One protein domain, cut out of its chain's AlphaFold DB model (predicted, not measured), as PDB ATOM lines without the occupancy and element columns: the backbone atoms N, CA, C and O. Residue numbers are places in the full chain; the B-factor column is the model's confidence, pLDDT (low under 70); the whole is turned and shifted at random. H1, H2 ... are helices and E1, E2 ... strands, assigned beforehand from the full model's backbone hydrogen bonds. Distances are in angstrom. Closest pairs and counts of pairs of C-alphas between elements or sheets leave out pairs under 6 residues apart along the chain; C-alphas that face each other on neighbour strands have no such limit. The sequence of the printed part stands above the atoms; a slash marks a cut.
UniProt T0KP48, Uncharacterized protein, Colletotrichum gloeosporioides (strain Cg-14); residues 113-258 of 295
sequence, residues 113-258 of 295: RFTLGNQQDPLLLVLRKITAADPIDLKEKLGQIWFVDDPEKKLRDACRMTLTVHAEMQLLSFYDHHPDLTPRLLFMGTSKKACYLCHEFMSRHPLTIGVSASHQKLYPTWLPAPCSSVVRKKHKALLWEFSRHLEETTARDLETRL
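This is residues 113 to 258 of the 295 residues of an uncharacterized protein of Colletotrichum gloeosporioides (strain Cg-14) (UniProt T0KP48). Two small helical lobes lie toward the two ends of an elongated model, and the long helix H6 bridges them along one side. H1, H2 and H3, set crosswise on one another, form one lobe; H4 and H5, with much of the two long links after H4 and H5, form the other, and the short strand E1 lies in the chain that passes from the first lobe to the second. The printed part has 146 residues, with six named helices and one named strand in the order H1 H2 H3 E1 H4 H5 H6, and its class is mostly helix. It is only just loose, close to compact, with a radius of gyration of the C-alphas of 17.7 A, and it spans 53 by 30 by 27 A.

H6, residues 229 to 256, has a kink of 32 degrees near residue 236. With residues 238 to 242 alone it touches H5, residues 196 to 204, at a steep tilt of 57 degrees, opposite ways; the closest C-alphas, of Phe 201 and Phe 242, are 6.5 A apart. With residues 247 to 251 alone it touches H1, residues 122 to 130, about perpendicular at 90 degrees; the closest C-alphas, of Ile 130 and Ala 251, are 5.7 A apart. H1 is the hub and touches two more helices. With residues 135 to 139 alone, H2, residues 135 to 146, touches it at a steep tilt of 64 degrees, the closest C-alphas being those of Leu 127 and Pro 135, 5.3 A apart. H3, residues 151 to 158, touches H1 about perpendicular at 79 degrees, with the C-alphas of Leu 123 and Glu 152 closest at 5.7 A. H2 and H3 touch too, at a steep tilt of 63 degrees, with the C-alphas of Gly 143 and Pro 151 closest at 5.3 A. H4, residues 167 to 177, only just touches H5, with 3 pairs of C-alphas within 8 A, the closest being those of Glu 168 and Cys 198, 6.5 A apart. H4 and H6 are close but not clearly touching. E1, residues 161 to 163, pairs with no named strand, but residues 113 to 114 pair antiparallel with its residues 161 to 162. In H1, H2, H3 and H4 every O i to N i+4 pair is within hydrogen-bond range; in H5 it is 4 of 5 and in H6 22 of 24.

H6 is the longest helix, with 28 residues and 39.8 A from its C-alpha 229 at (0.442, -25.543, 0.052) to its C-alpha 256 at (-20.580, 6.308, -11.148). H2 measures 16.0 A and H4 15.5 A. H1 begins with C-alpha 122 at (-12.447, -10.959, -22.295).

The C-alphas farthest apart, of Asp 149 and Asp 180, are 54.8 A from each other. The printed part has no cut. The links H4 to H5, with 18 residues, and H5 to H6, with 24, are long. Mean pLDDT of the printed part is 90.9, and no printed residue is under 70.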
ATOM      1  N   ARG A 113       5.071 -14.469 -16.933       96.50
ATOM      2  CA  ARG A 113       4.435 -13.902 -18.124       96.50
ATOM      3  C   ARG A 113       2.927 -14.147 -18.074       96.50
ATOM      4  O   ARG A 113       2.490 -15.287 -17.947       96.50
ATOM      5  N   PHE A 114       2.145 -13.089 -18.236       94.81
ATOM      6  CA  PHE A 114       0.690 -13.141 -18.281       94.81
ATOM      7  C   PHE A 114       0.166 -12.705 -19.648       94.81
ATOM      8  O   PHE A 114       0.664 -11.753 -20.253       94.81
ATOM      9  N   THR A 115      -0.830 -13.442 -20.143       94.56
ATOM     10  CA  THR A 115      -1.608 -13.100 -21.336       94.56
ATOM     11  C   THR A 115      -3.021 -13.660 -21.175       94.56
ATOM     12  O   THR A 115      -3.192 -14.713 -20.565       94.56
ATOM     13  N   LEU A 116      -4.015 -13.028 -21.802       92.00
ATOM     14  CA  LEU A 116      -5.384 -13.564 -21.884       92.00
ATOM     15  C   LEU A 116      -5.532 -14.721 -22.896       92.00
ATOM     16  O   LEU A 116      -6.636 -15.215 -23.122       92.00
ATOM     17  N   GLY A 117      -4.439 -15.143 -23.546       87.88
ATOM     18  CA  GLY A 117      -4.447 -16.197 -24.559       87.88
ATOM     19  C   GLY A 117      -5.485 -15.958 -25.663       87.88
ATOM     20  O   GLY A 117      -5.660 -14.833 -26.143       87.88
ATOM     21  N   ASN A 118      -6.194 -17.030 -26.022       86.94
ATOM     22  CA  ASN A 118      -7.226 -17.049 -27.064       86.94
ATOM     23  C   ASN A 118      -8.647 -16.825 -26.514       86.94
ATOM     24  O   ASN A 118      -9.619 -17.185 -27.172       86.94
ATOM     25  N   GLN A 119      -8.789 -16.264 -25.307       88.62
ATOM     26  CA  GLN A 119     -10.104 -15.981 -24.735       88.62
ATOM     27  C   GLN A 119     -10.889 -15.028 -25.649       88.62
ATOM     28  O   GLN A 119     -10.363 -13.978 -26.040       88.62
ATOM     29  N   GLN A 120     -12.123 -15.406 -25.990       89.38
ATOM     30  CA  GLN A 120     -13.048 -14.581 -26.768       89.38
ATOM     31  C   GLN A 120     -13.657 -13.502 -25.871       89.38
ATOM     32  O   GLN A 120     -14.053 -13.802 -24.746       89.38
ATOM     33  N   ASP A 121     -13.660 -12.260 -26.359       91.38
ATOM     34  CA  ASP A 121     -14.253 -11.077 -25.713       91.38
ATOM     35  C   ASP A 121     -14.028 -10.975 -24.185       91.38
ATOM     36  O   ASP A 121     -14.982 -10.945 -23.398       91.38
ATOM     37  N   PRO A 122     -12.761 -10.979 -23.719       94.56
ATOM     38  CA  PRO A 122     -12.447 -10.959 -22.295       94.56
ATOM     39  C   PRO A 122     -12.982  -9.723 -21.565       94.56
ATOM     40  O   PRO A 122     -13.379  -9.853 -20.406       94.56
ATOM     41  N   LEU A 123     -13.017  -8.548 -22.204       95.06
ATOM     42  CA  LEU A 123     -13.581  -7.347 -21.589       95.06
ATOM     43  C   LEU A 123     -15.080  -7.539 -21.367       95.06
ATOM     44  O   LEU A 123     -15.549  -7.350 -20.248       95.06
ATOM     45  N   LEU A 124     -15.815  -7.980 -22.389       95.12
ATOM     46  CA  LEU A 124     -17.252  -8.228 -22.283       95.12
ATOM     47  C   LEU A 124     -17.582  -9.260 -21.193       95.12
ATOM     48  O   LEU A 124     -18.536  -9.076 -20.435       95.12
ATOM     49  N   LEU A 125     -16.784 -10.326 -21.085       94.69
ATOM     50  CA  LEU A 125     -16.928 -11.336 -20.032       94.69
ATOM     51  C   LEU A 125     -16.727 -10.750 -18.630       94.69
ATOM     52  O   LEU A 125     -17.486 -11.075 -17.718       94.69
ATOM     53  N   VAL A 126     -15.725  -9.885 -18.451       93.94
ATOM     54  CA  VAL A 126     -15.469  -9.226 -17.164       93.94
ATOM     55  C   VAL A 126     -16.582  -8.237 -16.828       93.94
ATOM     56  O   VAL A 126     -17.083  -8.277 -15.708       93.94
ATOM     57  N   LEU A 127     -17.020  -7.410 -17.782       95.31
ATOM     58  CA  LEU A 127     -18.117  -6.457 -17.579       95.31
ATOM     59  C   LEU A 127     -19.401  -7.175 -17.141       95.31
ATOM     60  O   LEU A 127     -19.983  -6.816 -16.123       95.31
ATOM     61  N   ARG A 128     -19.765  -8.272 -17.819       95.19
ATOM     62  CA  ARG A 128     -20.900  -9.134 -17.431       95.19
ATOM     63  C   ARG A 128     -20.805  -9.666 -16.008       95.19
ATOM     64  O   ARG A 128     -21.827  -9.897 -15.374       95.19
ATOM     65  N   LYS A 129     -19.589  -9.946 -15.539       93.88
ATOM     66  CA  LYS A 129     -19.362 -10.520 -14.214       93.88
ATOM     67  C   LYS A 129     -19.475  -9.465 -13.114       93.88
ATOM     68  O   LYS A 129     -19.993  -9.778 -12.047       93.88
ATOM     69  N   ILE A 130     -18.926  -8.271 -13.338       94.56
ATOM     70  CA  ILE A 130     -18.712  -7.294 -12.260       94.56
ATOM     71  C   ILE A 130     -19.796  -6.216 -12.185       94.56
ATOM     72  O   ILE A 130     -19.993  -5.665 -11.110       94.56
ATOM     73  N   THR A 131     -20.496  -5.910 -13.282       91.12
ATOM     74  CA  THR A 131     -21.523  -4.853 -13.315       91.12
ATOM     75  C   THR A 131     -22.910  -5.415 -13.597       91.12
ATOM     76  O   THR A 131     -23.042  -6.384 -14.342       91.12
ATOM     77  N   ALA A 132     -23.950  -4.758 -13.075       89.12
ATOM     78  CA  ALA A 132     -25.342  -5.064 -13.426       89.12
ATOM     79  C   ALA A 132     -25.828  -4.329 -14.692       89.12
ATOM     80  O   ALA A 132     -26.869  -4.679 -15.246       89.12
ATOM     81  N   ALA A 133     -25.099  -3.300 -15.133       89.25
ATOM     82  CA  ALA A 133     -25.395  -2.545 -16.347       89.25
ATOM     83  C   ALA A 133     -25.156  -3.369 -17.626       89.25
ATOM     84  O   ALA A 133     -24.461  -4.388 -17.598       89.25
ATOM     85  N   ASP A 134     -25.712  -2.909 -18.754       93.62
ATOM     86  CA  ASP A 134     -25.526  -3.586 -20.038       93.62
ATOM     87  C   ASP A 134     -24.030  -3.597 -20.427       93.62
ATOM     88  O   ASP A 134     -23.423  -2.535 -20.627       93.62
ATOM     89  N   PRO A 135     -23.403  -4.785 -20.526       93.75
ATOM     90  CA  PRO A 135     -21.989  -4.916 -20.856       93.75
ATOM     91  C   PRO A 135     -21.649  -4.424 -22.271       93.75
ATOM     92  O   PRO A 135     -20.494  -4.060 -22.504       93.75
ATOM     93  N   ILE A 136     -22.603  -4.424 -23.212       94.69
ATOM     94  CA  ILE A 136     -22.381  -3.930 -24.580       94.69
ATOM     95  C   ILE A 136     -22.269  -2.405 -24.547       94.69
ATOM     96  O   ILE A 136     -21.235  -1.866 -24.944       94.69
ATOM     97  N   ASP A 137     -23.252  -1.730 -23.952       94.00
ATOM     98  CA  ASP A 137     -23.239  -0.276 -23.767       94.00
ATOM     99  C   ASP A 137     -21.997   0.196 -22.997       94.00
ATOM    100  O   ASP A 137     -21.370   1.199 -23.348       94.00
ATOM    101  N   LEU A 138     -21.608  -0.517 -21.931       93.31
ATOM    102  CA  LEU A 138     -20.401  -0.187 -21.167       93.31
ATOM    103  C   LEU A 138     -19.131  -0.321 -22.009       93.31
ATOM    104  O   LEU A 138     -18.254   0.540 -21.925       93.31
ATOM    105  N   LYS A 139     -19.025  -1.371 -22.828       94.88
ATOM    106  CA  LYS A 139     -17.893  -1.559 -23.741       94.88
ATOM    107  C   LYS A 139     -17.804  -0.412 -24.749       94.88
ATOM    108  O   LYS A 139     -16.708   0.108 -24.959       94.88
ATOM    109  N   GLU A 140     -18.923   0.020 -25.325       93.94
ATOM    110  CA  GLU A 140     -18.956   1.155 -26.257       93.94
ATOM    111  C   GLU A 140     -18.533   2.465 -25.582       93.94
ATOM    112  O   GLU A 140     -17.656   3.172 -26.087       93.94
ATOM    113  N   LYS A 141     -19.067   2.758 -24.389       92.62
ATOM    114  CA  LYS A 141     -18.671   3.939 -23.601       92.62
ATOM    115  C   LYS A 141     -17.184   3.924 -23.245       92.62
ATOM    116  O   LYS A 141     -16.522   4.960 -23.305       92.62
ATOM    117  N   LEU A 142     -16.635   2.758 -22.899       92.94
ATOM    118  CA  LEU A 142     -15.200   2.602 -22.666       92.94
ATOM    119  C   LEU A 142     -14.387   2.902 -23.929       92.94
ATOM    120  O   LEU A 142     -13.360   3.566 -23.822       92.94
ATOM    121  N   GLY A 143     -14.848   2.488 -25.112       93.25
ATOM    122  CA  GLY A 143     -14.217   2.845 -26.389       93.25
ATOM    123  C   GLY A 143     -14.158   4.349 -26.623       93.25
ATOM    124  O   GLY A 143     -13.091   4.876 -26.943       93.25
ATOM    125  N   GLN A 144     -15.256   5.054 -26.345       92.44
ATOM    126  CA  GLN A 144     -15.313   6.514 -26.441       92.44
ATOM    127  C   GLN A 144     -14.326   7.192 -25.479       92.44
ATOM    128  O   GLN A 144     -13.559   8.058 -25.887       92.44
ATOM    129  N   ILE A 145     -14.289   6.769 -24.211       90.00
ATOM    130  CA  ILE A 145     -13.424   7.372 -23.178       90.00
ATOM    131  C   ILE A 145     -11.947   7.057 -23.406       90.00
ATOM    132  O   ILE A 145     -11.070   7.879 -23.141       90.00
ATOM    133  N   TRP A 146     -11.649   5.844 -23.858       90.69
ATOM    134  CA  TRP A 146     -10.288   5.415 -24.147       90.69
ATOM    135  C   TRP A 146      -9.789   5.863 -25.516       90.69
ATOM    136  O   TRP A 146      -8.618   5.587 -25.807       90.69
ATOM    137  N   PHE A 147     -10.649   6.511 -26.310       92.19
ATOM    138  CA  PHE A 147     -10.418   6.927 -27.690       92.19
ATOM    139  C   PHE A 147      -9.892   5.773 -28.557       92.19
ATOM    140  O   PHE A 147      -8.837   5.880 -29.184       92.19
ATOM    141  N   VAL A 148     -10.591   4.632 -28.534       94.94
ATOM    142  CA  VAL A 148     -10.261   3.446 -29.343       94.94
ATOM    143  C   VAL A 148     -11.505   2.828 -29.973       94.94
ATOM    144  O   VAL A 148     -12.539   2.709 -29.319       94.94
ATOM    145  N   ASP A 149     -11.362   2.342 -31.206       94.19
ATOM    146  CA  ASP A 149     -12.431   1.626 -31.918       94.19
ATOM    147  C   ASP A 149     -12.638   0.202 -31.379       94.19
ATOM    148  O   ASP A 149     -13.741  -0.335 -31.415       94.19
ATOM    149  N   ASP A 150     -11.572  -0.413 -30.850       94.81
ATOM    150  CA  ASP A 150     -11.593  -1.776 -30.313       94.81
ATOM    151  C   ASP A 150     -11.105  -1.824 -28.847       94.81
ATOM    152  O   ASP A 150      -9.908  -2.010 -28.569       94.81
ATOM    153  N   PRO A 151     -12.031  -1.676 -27.877       95.25
ATOM    154  CA  PRO A 151     -11.740  -1.809 -26.450       95.25
ATOM    155  C   PRO A 151     -11.229  -3.197 -26.042       95.25
ATOM    156  O   PRO A 151     -10.443  -3.303 -25.097       95.25
ATOM    157  N   GLU A 152     -11.635  -4.263 -26.744       95.12
ATOM    158  CA  GLU A 152     -11.197  -5.637 -26.449       95.12
ATOM    159  C   GLU A 152      -9.718  -5.802 -26.762       95.12
ATOM    160  O   GLU A 152      -8.951  -6.327 -25.947       95.12
ATOM    161  N   LYS A 153      -9.292  -5.318 -27.931       94.19
ATOM    162  CA  LYS A 153      -7.878  -5.310 -28.300       94.19
ATOM    163  C   LYS A 153      -7.061  -4.468 -27.325       94.19
ATOM    164  O   LYS A 153      -6.020  -4.941 -26.874       94.19
ATOM    165  N   LYS A 154      -7.548  -3.284 -26.928       94.19
ATOM    166  CA  LYS A 154      -6.865  -2.437 -25.931       94.19
ATOM    167  C   LYS A 154      -6.654  -3.180 -24.608       94.19
ATOM    168  O   LYS A 154      -5.537  -3.178 -24.091       94.19
ATOM    169  N   LEU A 155      -7.684  -3.851 -24.080       93.94
ATOM    170  CA  LEU A 155      -7.553  -4.665 -22.865       93.94
ATOM    171  C   LEU A 155      -6.567  -5.822 -23.071       93.94
ATOM    172  O   LEU A 155      -5.726  -6.078 -22.209       93.94
ATOM    173  N   ARG A 156      -6.654  -6.523 -24.206       93.88
ATOM    174  CA  ARG A 156      -5.784  -7.663 -24.513       93.88
ATOM    175  C   ARG A 156      -4.321  -7.261 -24.559       93.88
ATOM    176  O   ARG A 156      -3.497  -7.960 -23.975       93.88
ATOM    177  N   ASP A 157      -4.013  -6.145 -25.207       92.88
ATOM    178  CA  ASP A 157      -2.657  -5.616 -25.289       92.88
ATOM    179  C   ASP A 157      -2.171  -5.125 -23.923       92.88
ATOM    180  O   ASP A 157      -1.054  -5.454 -23.529       92.88
ATOM    181  N   ALA A 158      -3.035  -4.469 -23.141       91.69
ATOM    182  CA  ALA A 158      -2.726  -4.098 -21.761       91.69
ATOM    183  C   ALA A 158      -2.432  -5.319 -20.875       91.69
ATOM    184  O   ALA A 158      -1.597  -5.224 -19.983       91.69
ATOM    185  N   CYS A 159      -3.067  -6.468 -21.134       93.62
ATOM    186  CA  CYS A 159      -2.861  -7.722 -20.406       93.62
ATOM    187  C   CYS A 159      -1.642  -8.536 -20.874       93.62
ATOM    188  O   CYS A 159      -1.370  -9.590 -20.300       93.62
ATOM    189  N   ARG A 160      -0.897  -8.094 -21.896       94.62
ATOM    190  CA  ARG A 160       0.386  -8.705 -22.284       94.62
ATOM    191  C   ARG A 160       1.488  -8.130 -21.404       94.62
ATOM    192  O   ARG A 160       2.164  -7.178 -21.784       94.62
ATOM    193  N   MET A 161       1.675  -8.709 -20.226       95.56
ATOM    194  CA  MET A 161       2.607  -8.158 -19.247       95.56
ATOM    195  C   MET A 161       3.403  -9.228 -18.511       95.56
ATOM    196  O   MET A 161       3.064 -10.411 -18.512       95.56
ATOM    197  N   THR A 162       4.466  -8.779 -17.858       96.56
ATOM    198  CA  THR A 162       5.276  -9.602 -16.969       96.56
ATOM    199  C   THR A 162       4.907  -9.263 -15.534       96.56
ATOM    200  O   THR A 162       5.160  -8.156 -15.056       96.56
ATOM    201  N   LEU A 163       4.272 -10.213 -14.857       96.25
ATOM    202  CA  LEU A 163       3.865 -10.077 -13.473       96.25
ATOM    203  C   LEU A 163       5.069 -10.214 -12.540       96.25
ATOM    204  O   LEU A 163       5.959 -11.035 -12.761       96.25
ATOM    205  N   THR A 164       5.084  -9.409 -11.486       96.06
ATOM    206  CA  THR A 164       6.171  -9.315 -10.516       96.06
ATOM    207  C   THR A 164       5.608  -9.276  -9.104       96.06
ATOM    208  O   THR A 164       4.665  -8.541  -8.803       96.06
ATOM    209  N   VAL A 165       6.234 -10.036  -8.210       95.38
ATOM    210  CA  VAL A 165       5.940  -9.981  -6.779       95.38
ATOM    211  C   VAL A 165       6.668  -8.785  -6.179       95.38
ATOM    212  O   VAL A 165       7.898  -8.716  -6.200       95.38
ATOM    213  N   HIS A 166       5.918  -7.841  -5.628       94.25
ATOM    214  CA  HIS A 166       6.495  -6.683  -4.951       94.25
ATOM    215  C   HIS A 166       7.174  -7.077  -3.629       94.25
ATOM    216  O   HIS A 166       6.795  -8.068  -3.005       94.25
ATOM    217  N   ALA A 167       8.154  -6.290  -3.178       91.62
ATOM    218  CA  ALA A 167       8.939  -6.591  -1.977       91.62
ATOM    219  C   ALA A 167       8.070  -6.745  -0.715       91.62
ATOM    220  O   ALA A 167       8.334  -7.616   0.108       91.62
ATOM    221  N   GLU A 168       6.995  -5.963  -0.588       93.50
ATOM    222  CA  GLU A 168       6.051  -6.055   0.529       93.50
ATOM    223  C   GLU A 168       5.390  -7.434   0.593       93.50
ATOM    224  O   GLU A 168       5.281  -8.033   1.660       93.50
ATOM    225  N   MET A 169       5.019  -7.976  -0.567       93.81
ATOM    226  CA  MET A 169       4.418  -9.303  -0.671       93.81
ATOM    227  C   MET A 169       5.428 -10.416  -0.388       93.81
ATOM    228  O   MET A 169       5.069 -11.421   0.223       93.81
ATOM    229  N   GLN A 170       6.688 -10.234  -0.794       93.31
ATOM    230  CA  GLN A 170       7.771 -11.171  -0.477       93.31
ATOM    231  C   GLN A 170       8.004 -11.243   1.038       93.31
ATOM    232  O   GLN A 170       8.052 -12.334   1.600       93.31
ATOM    233  N   LEU A 171       8.076 -10.089   1.708       91.62
ATOM    234  CA  LEU A 171       8.250 -10.006   3.159       91.62
ATOM    235  C   LEU A 171       7.046 -10.571   3.921       91.62
ATOM    236  O   LEU A 171       7.228 -11.289   4.899       91.62
ATOM    237  N   LEU A 172       5.823 -10.286   3.468       92.38
ATOM    238  CA  LEU A 172       4.620 -10.852   4.076       92.38
ATOM    239  C   LEU A 172       4.621 -12.385   3.986       92.38
ATOM    240  O   LEU A 172       4.460 -13.061   4.998       92.38
ATOM    241  N   SER A 173       4.899 -12.926   2.793       92.75
ATOM    242  CA  SER A 173       5.004 -14.374   2.583       92.75
ATOM    243  C   SER A 173       6.123 -14.991   3.417       92.75
ATOM    244  O   SER A 173       5.950 -16.081   3.956       92.75
ATOM    245  N   PHE A 174       7.257 -14.306   3.591       92.81
ATOM    246  CA  PHE A 174       8.330 -14.785   4.461       92.81
ATOM    247  C   PHE A 174       7.823 -15.057   5.885       92.81
ATOM    248  O   PHE A 174       8.059 -16.150   6.401       92.81
ATOM    249  N   TYR A 175       7.078 -14.128   6.487       92.88
ATOM    250  CA  TYR A 175       6.536 -14.315   7.838       92.88
ATOM    251  C   TYR A 175       5.408 -15.346   7.903       92.88
ATOM    252  O   TYR A 175       5.296 -16.056   8.898       92.88
ATOM    253  N   ASP A 176       4.629 -15.518   6.833       92.25
ATOM    254  CA  ASP A 176       3.654 -16.614   6.762       92.25
ATOM    255  C   ASP A 176       4.305 -18.002   6.818       92.25
ATOM    256  O   ASP A 176       3.700 -18.953   7.321       92.25
ATOM    257  N   HIS A 177       5.528 -18.131   6.295       91.88
ATOM    258  CA  HIS A 177       6.302 -19.374   6.337       91.88
ATOM    259  C   HIS A 177       7.142 -19.522   7.610       91.88
ATOM    260  O   HIS A 177       7.519 -20.643   7.945       91.88
ATOM    261  N   HIS A 178       7.405 -18.425   8.318       91.94
ATOM    262  CA  HIS A 178       8.250 -18.389   9.511       91.94
ATOM    263  C   HIS A 178       7.542 -17.625  10.638       91.94
ATOM    264  O   HIS A 178       7.976 -16.533  11.020       91.94
ATOM    265  N   PRO A 179       6.420 -18.157  11.165       91.50
ATOM    266  CA  PRO A 179       5.646 -17.473  12.197       91.50
ATOM    267  C   PRO A 179       6.455 -17.235  13.483       91.50
ATOM    268  O   PRO A 179       6.196 -16.265  14.191       91.50
ATOM    269  N   ASP A 180       7.460 -18.069  13.754       91.19
ATOM    270  CA  ASP A 180       8.425 -17.941  14.851       91.19
ATOM    271  C   ASP A 180       9.340 -16.713  14.723       91.19
ATOM    272  O   ASP A 180       9.830 -16.202  15.729       91.19
ATOM    273  N   LEU A 181       9.529 -16.205  13.502       90.56
ATOM    274  CA  LEU A 181      10.331 -15.015  13.214       90.56
ATOM    275  C   LEU A 181       9.497 -13.728  13.151       90.56
ATOM    276  O   LEU A 181      10.047 -12.662  12.870       90.56
ATOM    277  N   THR A 182       8.186 -13.802  13.397       89.88
ATOM    278  CA  THR A 182       7.289 -12.639  13.347       89.88
ATOM    279  C   THR A 182       7.758 -11.559  14.333       89.88
ATOM    280  O   THR A 182       7.888 -11.835  15.530       89.88
ATOM    281  N   PRO A 183       8.006 -10.317  13.878       84.75
ATOM    282  CA  PRO A 183       8.503  -9.266  14.752       84.75
ATOM    283  C   PRO A 183       7.428  -8.827  15.748       84.75
ATOM    284  O   PRO A 183       6.242  -8.770  15.430       84.75
ATOM    285  N   ARG A 184       7.860  -8.428  16.950       82.44
ATOM    286  CA  ARG A 184       6.965  -7.852  17.971       82.44
ATOM    287  C   ARG A 184       6.307  -6.557  17.498       82.44
ATOM    288  O   ARG A 184       5.147  -6.308  17.800       82.44
ATOM    289  N   LEU A 185       7.061  -5.734  16.769       85.94
ATOM    290  CA  LEU A 185       6.538  -4.550  16.103       85.94
ATOM    291  C   LEU A 185       6.178  -4.921  14.664       85.94
ATOM    292  O   LEU A 185       7.057  -5.102  13.823       85.94
ATOM    293  N   LEU A 186       4.881  -5.018  14.390       90.31
ATOM    294  CA  LEU A 186       4.336  -5.393  13.086       90.31
ATOM    295  C   LEU A 186       4.333  -4.183  12.149       90.31
ATOM    296  O   LEU A 186       3.291  -3.624  11.815       90.31
ATOM    297  N   PHE A 187       5.529  -3.755  11.759       90.81
ATOM    298  CA  PHE A 187       5.733  -2.596  10.905       90.81
ATOM    299  C   PHE A 187       6.769  -2.883   9.817       90.81
ATOM    300  O   PHE A 187       7.866  -3.369  10.092       90.81
ATOM    301  N   MET A 188       6.437  -2.534   8.576       88.50
ATOM    302  CA  MET A 188       7.293  -2.705   7.412       88.50
ATOM    303  C   MET A 188       7.861  -1.359   6.951       88.50
ATOM    304  O   MET A 188       7.159  -0.497   6.418       88.50
ATOM    305  N   GLY A 189       9.171  -1.197   7.137       83.69
ATOM    306  CA  GLY A 189       9.934  -0.070   6.609       83.69
ATOM    307  C   GLY A 189      10.492  -0.375   5.223       83.69
ATOM    308  O   GLY A 189      11.496  -1.071   5.100       83.69
ATOM    309  N   THR A 190       9.876   0.167   4.175       76.56
ATOM    310  CA  THR A 190      10.333   0.030   2.782       76.56
ATOM    311  C   THR A 190      10.938   1.331   2.255       76.56
ATOM    312  O   THR A 190      10.619   2.432   2.705       76.56
ATOM    313  N   SER A 191      11.828   1.223   1.262       73.00
ATOM    314  CA  SER A 191      12.459   2.384   0.606       73.00
ATOM    315  C   SER A 191      11.506   3.165  -0.314       73.00
ATOM    316  O   SER A 191      11.827   4.275  -0.741       73.00
ATOM    317  N   LYS A 192      10.333   2.592  -0.608       78.38
ATOM    318  CA  LYS A 192       9.215   3.195  -1.341       78.38
ATOM    319  C   LYS A 192       7.929   3.008  -0.535       78.38
ATOM    320  O   LYS A 192       7.818   2.036   0.206       78.38
ATOM    321  N   LYS A 193       6.967   3.923  -0.689       85.56
ATOM    322  CA  LYS A 193       5.606   3.741  -0.154       85.56
ATOM    323  C   LYS A 193       4.989   2.471  -0.753       85.56
ATOM    324  O   LYS A 193       5.314   2.138  -1.891       85.56
ATOM    325  N   ALA A 194       4.089   1.821  -0.024       90.75
ATOM    326  CA  ALA A 194       3.371   0.669  -0.548       90.75
ATOM    327  C   ALA A 194       2.495   1.069  -1.741       90.75
ATOM    328  O   ALA A 194       1.935   2.171  -1.774       90.75
ATOM    329  N   CYS A 195       2.346   0.169  -2.712       92.06
ATOM    330  CA  CYS A 195       1.340   0.371  -3.746       92.06
ATOM    331  C   CYS A 195      -0.068   0.092  -3.226       92.06
ATOM    332  O   CYS A 195      -0.236  -0.535  -2.180       92.06
ATOM    333  N   TYR A 196      -1.078   0.533  -3.984       91.19
ATOM    334  CA  TYR A 196      -2.478   0.310  -3.625       91.19
ATOM    335  C   TYR A 196      -2.759  -1.178  -3.365       91.19
ATOM    336  O   TYR A 196      -3.248  -1.532  -2.301       91.19
ATOM    337  N   LEU A 197      -2.340  -2.063  -4.277       94.00
ATOM    338  CA  LEU A 197      -2.605  -3.502  -4.168       94.00
ATOM    339  C   LEU A 197      -1.879  -4.158  -2.981       94.00
ATOM    340  O   LEU A 197      -2.488  -4.944  -2.263       94.00
ATOM    341  N   CYS A 198      -0.612  -3.806  -2.725       94.12
ATOM    342  CA  CYS A 198       0.109  -4.282  -1.540       94.12
ATOM    343  C   CYS A 198      -0.588  -3.819  -0.253       94.12
ATOM    344  O   CYS A 198      -0.785  -4.616   0.660       94.12
ATOM    345  N   HIS A 199      -0.967  -2.541  -0.177       92.94
ATOM    346  CA  HIS A 199      -1.616  -1.961   0.997       92.94
ATOM    347  C   HIS A 199      -2.983  -2.601   1.285       92.94
ATOM    348  O   HIS A 199      -3.254  -3.016   2.413       92.94
ATOM    349  N   GLU A 200      -3.829  -2.736   0.263       91.88
ATOM    350  CA  GLU A 200      -5.143  -3.368   0.396       91.88
ATOM    351  C   GLU A 200      -5.029  -4.854   0.768       91.88
ATOM    352  O   GLU A 200      -5.788  -5.340   1.606       91.88
ATOM    353  N   PHE A 201      -4.060  -5.587   0.212       93.19
ATOM    354  CA  PHE A 201      -3.858  -6.982   0.599       93.19
ATOM    355  C   PHE A 201      -3.369  -7.107   2.051       93.19
ATOM    356  O   PHE A 201      -3.925  -7.879   2.828       93.19
ATOM    357  N   MET A 202      -2.354  -6.327   2.444       92.19
ATOM    358  CA  MET A 202      -1.786  -6.372   3.798       92.19
ATOM    359  C   MET A 202      -2.785  -5.957   4.880       92.19
ATOM    360  O   MET A 202      -2.805  -6.570   5.944       92.19
ATOM    361  N   SER A 203      -3.639  -4.964   4.618       90.62
ATOM    362  CA  SER A 203      -4.662  -4.512   5.579       90.62
ATOM    363  C   SER A 203      -5.723  -5.573   5.889       90.62
ATOM    364  O   SER A 203      -6.305  -5.550   6.969       90.62
ATOM    365  N   ARG A 204      -5.944  -6.528   4.977       90.81
ATOM    366  CA  ARG A 204      -6.835  -7.687   5.173       90.81
ATOM    367  C   ARG A 204      -6.100  -8.919   5.694       90.81
ATOM    368  O   ARG A 204      -6.724  -9.926   6.015       90.81
ATOM    369  N   HIS A 205      -4.773  -8.873   5.760       92.31
ATOM    370  CA  HIS A 205      -3.975 -10.005   6.193       92.31
ATOM    371  C   HIS A 205      -4.031 -10.172   7.725       92.31
ATOM    372  O   HIS A 205      -3.878  -9.179   8.436       92.31
ATOM    373  N   PRO A 206      -4.140 -11.402   8.271       91.06
ATOM    374  CA  PRO A 206      -4.222 -11.630   9.720       91.06
ATOM    375  C   PRO A 206      -3.039 -11.098  10.537       91.06
ATOM    376  O   PRO A 206      -3.194 -10.804  11.715       91.06
ATOM    377  N   LEU A 207      -1.856 -10.975   9.925       90.81
ATOM    378  CA  LEU A 207      -0.686 -10.378  10.582       90.81
ATOM    379  C   LEU A 207      -0.817  -8.860  10.773       90.81
ATOM    380  O   LEU A 207      -0.085  -8.303  11.579       90.81
ATOM    381  N   THR A 208      -1.704  -8.174  10.045       89.19
ATOM    382  CA  THR A 208      -1.954  -6.724  10.183       89.19
ATOM    383  C   THR A 208      -0.677  -5.864  10.189       89.19
ATOM    384  O   THR A 208      -0.571  -4.894  10.936       89.19
ATOM    385  N   ILE A 209       0.323  -6.230   9.376       90.94
ATOM    386  CA  ILE A 209       1.597  -5.504   9.314       90.94
ATOM    387  C   ILE A 209       1.348  -4.109   8.739       90.94
ATOM    388  O   ILE A 209       0.893  -3.959   7.603       90.94
ATOM    389  N   GLY A 210       1.673  -3.084   9.524       90.19
ATOM    390  CA  GLY A 210       1.569  -1.691   9.113       90.19
ATOM    391  C   GLY A 210       2.649  -1.306   8.104       90.19
ATOM    392  O   GLY A 210       3.769  -1.811   8.140       90.19
ATOM    393  N   VAL A 211       2.331  -0.353   7.232       88.44
ATOM    394  CA  VAL A 211       3.291   0.319   6.343       88.44
ATOM    395  C   VAL A 211       3.312   1.810   6.640       88.44
ATOM    396  O   VAL A 211       2.325   2.362   7.121       88.44
ATOM    397  N   SER A 212       4.422   2.478   6.327       83.44
ATOM    398  CA  SER A 212       4.577   3.921   6.557       83.44
ATOM    399  C   SER A 212       3.535   4.764   5.823       83.44
ATOM    400  O   SER A 212       3.007   5.725   6.371       83.44
ATOM    401  N   ALA A 213       3.277   4.425   4.561       85.12
ATOM    402  CA  ALA A 213       2.311   5.087   3.700       85.12
ATOM    403  C   ALA A 213       2.033   4.232   2.459       85.12
ATOM    404  O   ALA A 213       2.846   3.389   2.069       85.12
ATOM    405  N   SER A 214       0.919   4.528   1.790       86.62
ATOM    406  CA  SER A 214       0.609   4.048   0.444       86.62
ATOM    407  C   SER A 214       0.620   5.218  -0.538       86.62
ATOM    408  O   SER A 214       0.125   6.300  -0.221       86.62
ATOM    409  N   HIS A 215       1.192   5.029  -1.728       82.50
ATOM    410  CA  HIS A 215       1.149   6.037  -2.797       82.50
ATOM    411  C   HIS A 215      -0.089   5.887  -3.703       82.50
ATOM    412  O   HIS A 215      -0.174   6.568  -4.719       82.50
ATOM    413  N   GLN A 216      -1.018   4.973  -3.384       84.94
ATOM    414  CA  GLN A 216      -2.324   4.809  -4.053       84.94
ATOM    415  C   GLN A 216      -2.279   4.501  -5.567       84.94
ATOM    416  O   GLN A 216      -3.309   4.501  -6.234       84.94
ATOM    417  N   LYS A 217      -1.102   4.183  -6.124       84.56
ATOM    418  CA  LYS A 217      -0.947   3.799  -7.539       84.56
ATOM    419  C   LYS A 217      -1.183   2.304  -7.673       84.56
ATOM    420  O   LYS A 217      -0.665   1.502  -6.886       84.56
ATOM    421  N   LEU A 218      -1.968   1.960  -8.682       87.25
ATOM    422  CA  LEU A 218      -2.255   0.595  -9.076       87.25
ATOM    423  C   LEU A 218      -1.175   0.135 -10.059       87.25
ATOM    424  O   LEU A 218      -0.909   0.814 -11.048       87.25
ATOM    425  N   TYR A 219      -0.543  -1.000  -9.772       90.31
ATOM    426  CA  TYR A 219       0.416  -1.634 -10.675       90.31
ATOM    427  C   TYR A 219      -0.234  -2.880 -11.274       90.31
ATOM    428  O   TYR A 219      -0.365  -3.873 -10.561       90.31
ATOM    429  N   PRO A 220      -0.637  -2.861 -12.558       89.94
ATOM    430  CA  PRO A 220      -1.266  -4.017 -13.200       89.94
ATOM    431  C   PRO A 220      -0.376  -5.265 -13.207       89.94
ATOM    432  O   PRO A 220      -0.879  -6.379 -13.185       89.94
ATOM    433  N   THR A 221       0.945  -5.079 -13.172       94.38
ATOM    434  CA  THR A 221       1.947  -6.151 -13.127       94.38
ATOM    435  C   THR A 221       2.063  -6.834 -11.763       94.38
ATOM    436  O   THR A 221       2.968  -7.636 -11.563       94.38
ATOM    437  N   TRP A 222       1.215  -6.507 -10.793       94.94
ATOM    438  CA  TRP A 222       1.281  -7.079  -9.453       94.94
ATOM    439  C   TRP A 222       0.822  -8.545  -9.427       94.94
ATOM    440  O   TRP A 222      -0.134  -8.929 -10.099       94.94
ATOM    441  N   LEU A 223       1.479  -9.358  -8.600       92.75
ATOM    442  CA  LEU A 223       1.128 -10.754  -8.330       92.75
ATOM    443  C   LEU A 223       1.294 -11.043  -6.829       92.75
ATOM    444  O   LEU A 223       2.248 -10.537  -6.222       92.75
ATOM    445  N   PRO A 224       0.431 -11.879  -6.218       91.06
ATOM    446  CA  PRO A 224       0.677 -12.368  -4.869       91.06
ATOM    447  C   PRO A 224       1.963 -13.198  -4.801       91.06
ATOM    448  O   PRO A 224       2.363 -13.857  -5.760       91.06
ATOM    449  N   ALA A 225       2.612 -13.199  -3.642       90.62
ATOM    450  CA  ALA A 225       3.824 -13.982  -3.460       90.62
ATOM    451  C   ALA A 225       3.541 -15.496  -3.549       90.62
ATOM    452  O   ALA A 225       2.551 -15.971  -2.982       90.62
ATOM    453  N   PRO A 226       4.418 -16.277  -4.207       88.81
ATOM    454  CA  PRO A 226       4.388 -17.725  -4.129       88.81
ATOM    455  C   PRO A 226       4.435 -18.198  -2.682       88.81
ATOM    456  O   PRO A 226       5.132 -17.633  -1.834       88.81
ATOM    457  N   CYS A 227       3.682 -19.256  -2.410       88.50
ATOM    458  CA  CYS A 227       3.596 -19.828  -1.084       88.50
ATOM    459  C   CYS A 227       3.403 -21.346  -1.123       88.50
ATOM    460  O   CYS A 227       2.900 -21.924  -2.104       88.50
ATOM    461  N   SER A 228       3.823 -21.980  -0.028       88.25
ATOM    462  CA  SER A 228       3.626 -23.401   0.252       88.25
ATOM    463  C   SER A 228       2.140 -23.770   0.246       88.25
ATOM    464  O   SER A 228       1.261 -22.922   0.406       88.25
ATOM    465  N   SER A 229       1.829 -25.057   0.091       87.44
ATOM    466  CA  SER A 229       0.442 -25.543   0.052       87.44
ATOM    467  C   SER A 229      -0.360 -25.201   1.316       87.44
ATOM    468  O   SER A 229      -1.567 -24.965   1.229       87.44
ATOM    469  N   VAL A 230       0.297 -25.136   2.477       86.00
ATOM    470  CA  VAL A 230      -0.323 -24.802   3.767       86.00
ATOM    471  C   VAL A 230      -0.719 -23.326   3.808       86.00
ATOM    472  O   VAL A 230      -1.882 -23.011   4.070       86.00
ATOM    473  N   VAL A 231       0.213 -22.426   3.483       87.94
ATOM    474  CA  VAL A 231      -0.038 -20.974   3.430       87.94
ATOM    475  C   VAL A 231      -1.047 -20.642   2.330       87.94
ATOM    476  O   VAL A 231      -1.970 -19.857   2.546       87.94
ATOM    477  N   ARG A 232      -0.970 -21.331   1.186       87.50
ATOM    478  CA  ARG A 232      -1.877 -21.142   0.046       87.50
ATOM    479  C   ARG A 232      -3.345 -21.313   0.407       87.50
ATOM    480  O   ARG A 232      -4.176 -20.587  -0.127       87.50
ATOM    481  N   LYS A 233      -3.689 -22.244   1.302       86.06
ATOM    482  CA  LYS A 233      -5.082 -22.420   1.748       86.06
ATOM    483  C   LYS A 233      -5.613 -21.161   2.438       86.06
ATOM    484  O   LYS A 233      -6.732 -20.753   2.145       86.06
ATOM    485  N   LYS A 234      -4.799 -20.533   3.293       85.31
ATOM    486  CA  LYS A 234      -5.140 -19.272   3.971       85.31
ATOM    487  C   LYS A 234      -5.198 -18.117   2.973       85.31
ATOM    488  O   LYS A 234      -6.197 -17.407   2.902       85.31
ATOM    489  N   HIS A 235      -4.169 -17.992   2.134       89.06
ATOM    490  CA  HIS A 235      -4.095 -16.960   1.096       89.06
ATOM    491  C   HIS A 235      -5.237 -17.049   0.089       89.06
ATOM    492  O   HIS A 235      -5.681 -16.018  -0.389       89.06
ATOM    493  N   LYS A 236      -5.758 -18.243  -0.217       90.12
ATOM    494  CA  LYS A 236      -6.887 -18.402  -1.143       90.12
ATOM    495  C   LYS A 236      -8.127 -17.639  -0.672       90.12
ATOM    496  O   LYS A 236      -8.768 -16.993  -1.493       90.12
ATOM    497  N   ALA A 237      -8.454 -17.705   0.620       89.50
ATOM    498  CA  ALA A 237      -9.590 -16.971   1.176       89.50
ATOM    499  C   ALA A 237      -9.357 -15.453   1.106       89.50
ATOM    500  O   ALA A 237     -10.218 -14.724   0.623       89.50
ATOM    501  N   LEU A 238      -8.156 -15.005   1.486       91.31
ATOM    502  CA  LEU A 238      -7.766 -13.592   1.439       91.31
ATOM    503  C   LEU A 238      -7.767 -13.034   0.015       91.31
ATOM    504  O   LEU A 238      -8.278 -11.950  -0.226       91.31
ATOM    505  N   LEU A 239      -7.227 -13.788  -0.945       92.19
ATOM    506  CA  LEU A 239      -7.225 -13.417  -2.357       92.19
ATOM    507  C   LEU A 239      -8.640 -13.344  -2.910       92.19
ATOM    508  O   LEU A 239      -8.928 -12.448  -3.691       92.19
ATOM    509  N   TRP A 240      -9.525 -14.250  -2.501       92.56
ATOM    510  CA  TRP A 240     -10.915 -14.213  -2.933       92.56
ATOM    511  C   TRP A 240     -11.643 -12.970  -2.408       92.56
ATOM    512  O   TRP A 240     -12.294 -12.269  -3.180       92.56
ATOM    513  N   GLU A 241     -11.476 -12.645  -1.125       91.81
ATOM    514  CA  GLU A 241     -12.028 -11.420  -0.540       91.81
ATOM    515  C   GLU A 241     -11.431 -10.158  -1.175       91.81
ATOM    516  O   GLU A 241     -12.156  -9.218  -1.503       91.81
ATOM    517  N   PHE A 242     -10.119 -10.155  -1.401       93.62
ATOM    518  CA  PHE A 242      -9.415  -9.064  -2.059       93.62
ATOM    519  C   PHE A 242      -9.903  -8.863  -3.498       93.62
ATOM    520  O   PHE A 242     -10.240  -7.743  -3.875       93.62
ATOM    521  N   SER A 243     -10.020  -9.936  -4.286       93.12
ATOM    522  CA  SER A 243     -10.576  -9.882  -5.640       93.12
ATOM    523  C   SER A 243     -12.005  -9.354  -5.638       93.12
ATOM    524  O   SER A 243     -12.305  -8.463  -6.423       93.12
ATOM    525  N   ARG A 244     -12.859  -9.823  -4.721       93.75
ATOM    526  CA  ARG A 244     -14.230  -9.316  -4.581       93.75
ATOM    527  C   ARG A 244     -14.249  -7.814  -4.290       93.75
ATOM    528  O   ARG A 244     -14.981  -7.083  -4.942       93.75
ATOM    529  N   HIS A 245     -13.404  -7.339  -3.376       93.38
ATOM    530  CA  HIS A 245     -13.299  -5.910  -3.073       93.38
ATOM    531  C   HIS A 245     -12.862  -5.070  -4.288       93.38
ATOM    532  O   HIS A 245     -13.399  -3.981  -4.519       93.38
ATOM    533  N   LEU A 246     -11.893  -5.562  -5.068       92.88
ATOM    534  CA  LEU A 246     -11.452  -4.901  -6.297       92.88
ATOM    535  C   LEU A 246     -12.556  -4.896  -7.359       92.88
ATOM    536  O   LEU A 246     -12.759  -3.869  -8.003       92.88
ATOM    537  N   GLU A 247     -13.285  -6.000  -7.518       94.44
ATOM    538  CA  GLU A 247     -14.420  -6.109  -8.440       94.44
ATOM    539  C   GLU A 247     -15.542  -5.134  -8.052       94.44
ATOM    540  O   GLU A 247     -15.953  -4.335  -8.886       94.44
ATOM    541  N   GLU A 248     -15.953  -5.097  -6.780       93.31
ATOM    542  CA  GLU A 248     -16.970  -4.165  -6.260       93.31
ATOM    543  C   GLU A 248     -16.551  -2.693  -6.425       93.31
ATOM    544  O   GLU A 248     -17.360  -1.821  -6.749       93.31
ATOM    545  N   THR A 249     -15.274  -2.379  -6.201       90.81
ATOM    546  CA  THR A 249     -14.752  -1.017  -6.384       90.81
ATOM    547  C   THR A 249     -14.689  -0.635  -7.858       90.81
ATOM    548  O   THR A 249     -15.072   0.477  -8.213       90.81
ATOM    549  N   THR A 250     -14.279  -1.566  -8.721       91.06
ATOM    550  CA  THR A 250     -14.248  -1.360 -10.174       91.06
ATOM    551  C   THR A 250     -15.656  -1.173 -10.726       91.06
ATOM    552  O   THR A 250     -15.878  -0.249 -11.500       91.06
ATOM    553  N   ALA A 251     -16.620  -1.989 -10.295       92.62
ATOM    554  CA  ALA A 251     -18.016  -1.880 -10.701       92.62
ATOM    555  C   ALA A 251     -18.606  -0.512 -10.343       92.62
ATOM    556  O   ALA A 251     -19.130   0.183 -11.211       92.62
ATOM    557  N   ARG A 252     -18.412  -0.063  -9.093       90.31
ATOM    558  CA  ARG A 252     -18.839   1.276  -8.661       90.31
ATOM    559  C   ARG A 252     -18.200   2.382  -9.494       90.31
ATOM    560  O   ARG A 252     -18.892   3.320  -9.881       90.31
ATOM    561  N   ASP A 253     -16.903   2.292  -9.782       88.31
ATOM    562  CA  ASP A 253     -16.212   3.285 -10.611       88.31
ATOM    563  C   ASP A 253     -16.731   3.290 -12.061       88.31
ATOM    564  O   ASP A 253     -16.902   4.365 -12.638       88.31
ATOM    565  N   LEU A 254     -17.026   2.118 -12.637       89.12
ATOM    566  CA  LEU A 254     -17.625   1.995 -13.971       89.12
ATOM    567  C   LEU A 254     -19.037   2.598 -14.029       89.12
ATOM    568  O   LEU A 254     -19.398   3.208 -15.030       89.12
ATOM    569  N   GLU A 255     -19.827   2.462 -12.967       85.38
ATOM    570  CA  GLU A 255     -21.209   2.954 -12.925       85.38
ATOM    571  C   GLU A 255     -21.300   4.450 -12.601       85.38
ATOM    572  O   GLU A 255     -22.144   5.156 -13.150       85.38
ATOM    573  N   THR A 256     -20.431   4.957 -11.722       84.44
ATOM    574  CA  THR A 256     -20.580   6.308 -11.148       84.44
ATOM    575  C   THR A 256     -19.552   7.319 -11.644       84.44
ATOM    576  O   THR A 256     -19.746   8.523 -11.477       84.44
ATOM    577  N   ARG A 257     -18.429   6.861 -12.210       76.38
ATOM    578  CA  ARG A 257     -17.246   7.707 -12.457       76.38
ATOM    579  C   ARG A 257     -16.609   7.494 -13.825       76.38
ATOM    580  O   ARG A 257     -15.500   7.976 -14.067       76.38
ATOM    581  N   LEU A 258     -17.300   6.804 -14.727       79.00
ATOM    582  CA  LEU A 258     -16.852   6.613 -16.098       79.00
ATOM    583  C   LEU A 258     -16.605   7.983 -16.761       79.00
ATOM    584  O   LEU A 258     -17.497   8.824 -16.815       79.00
TER     585      LEU A 258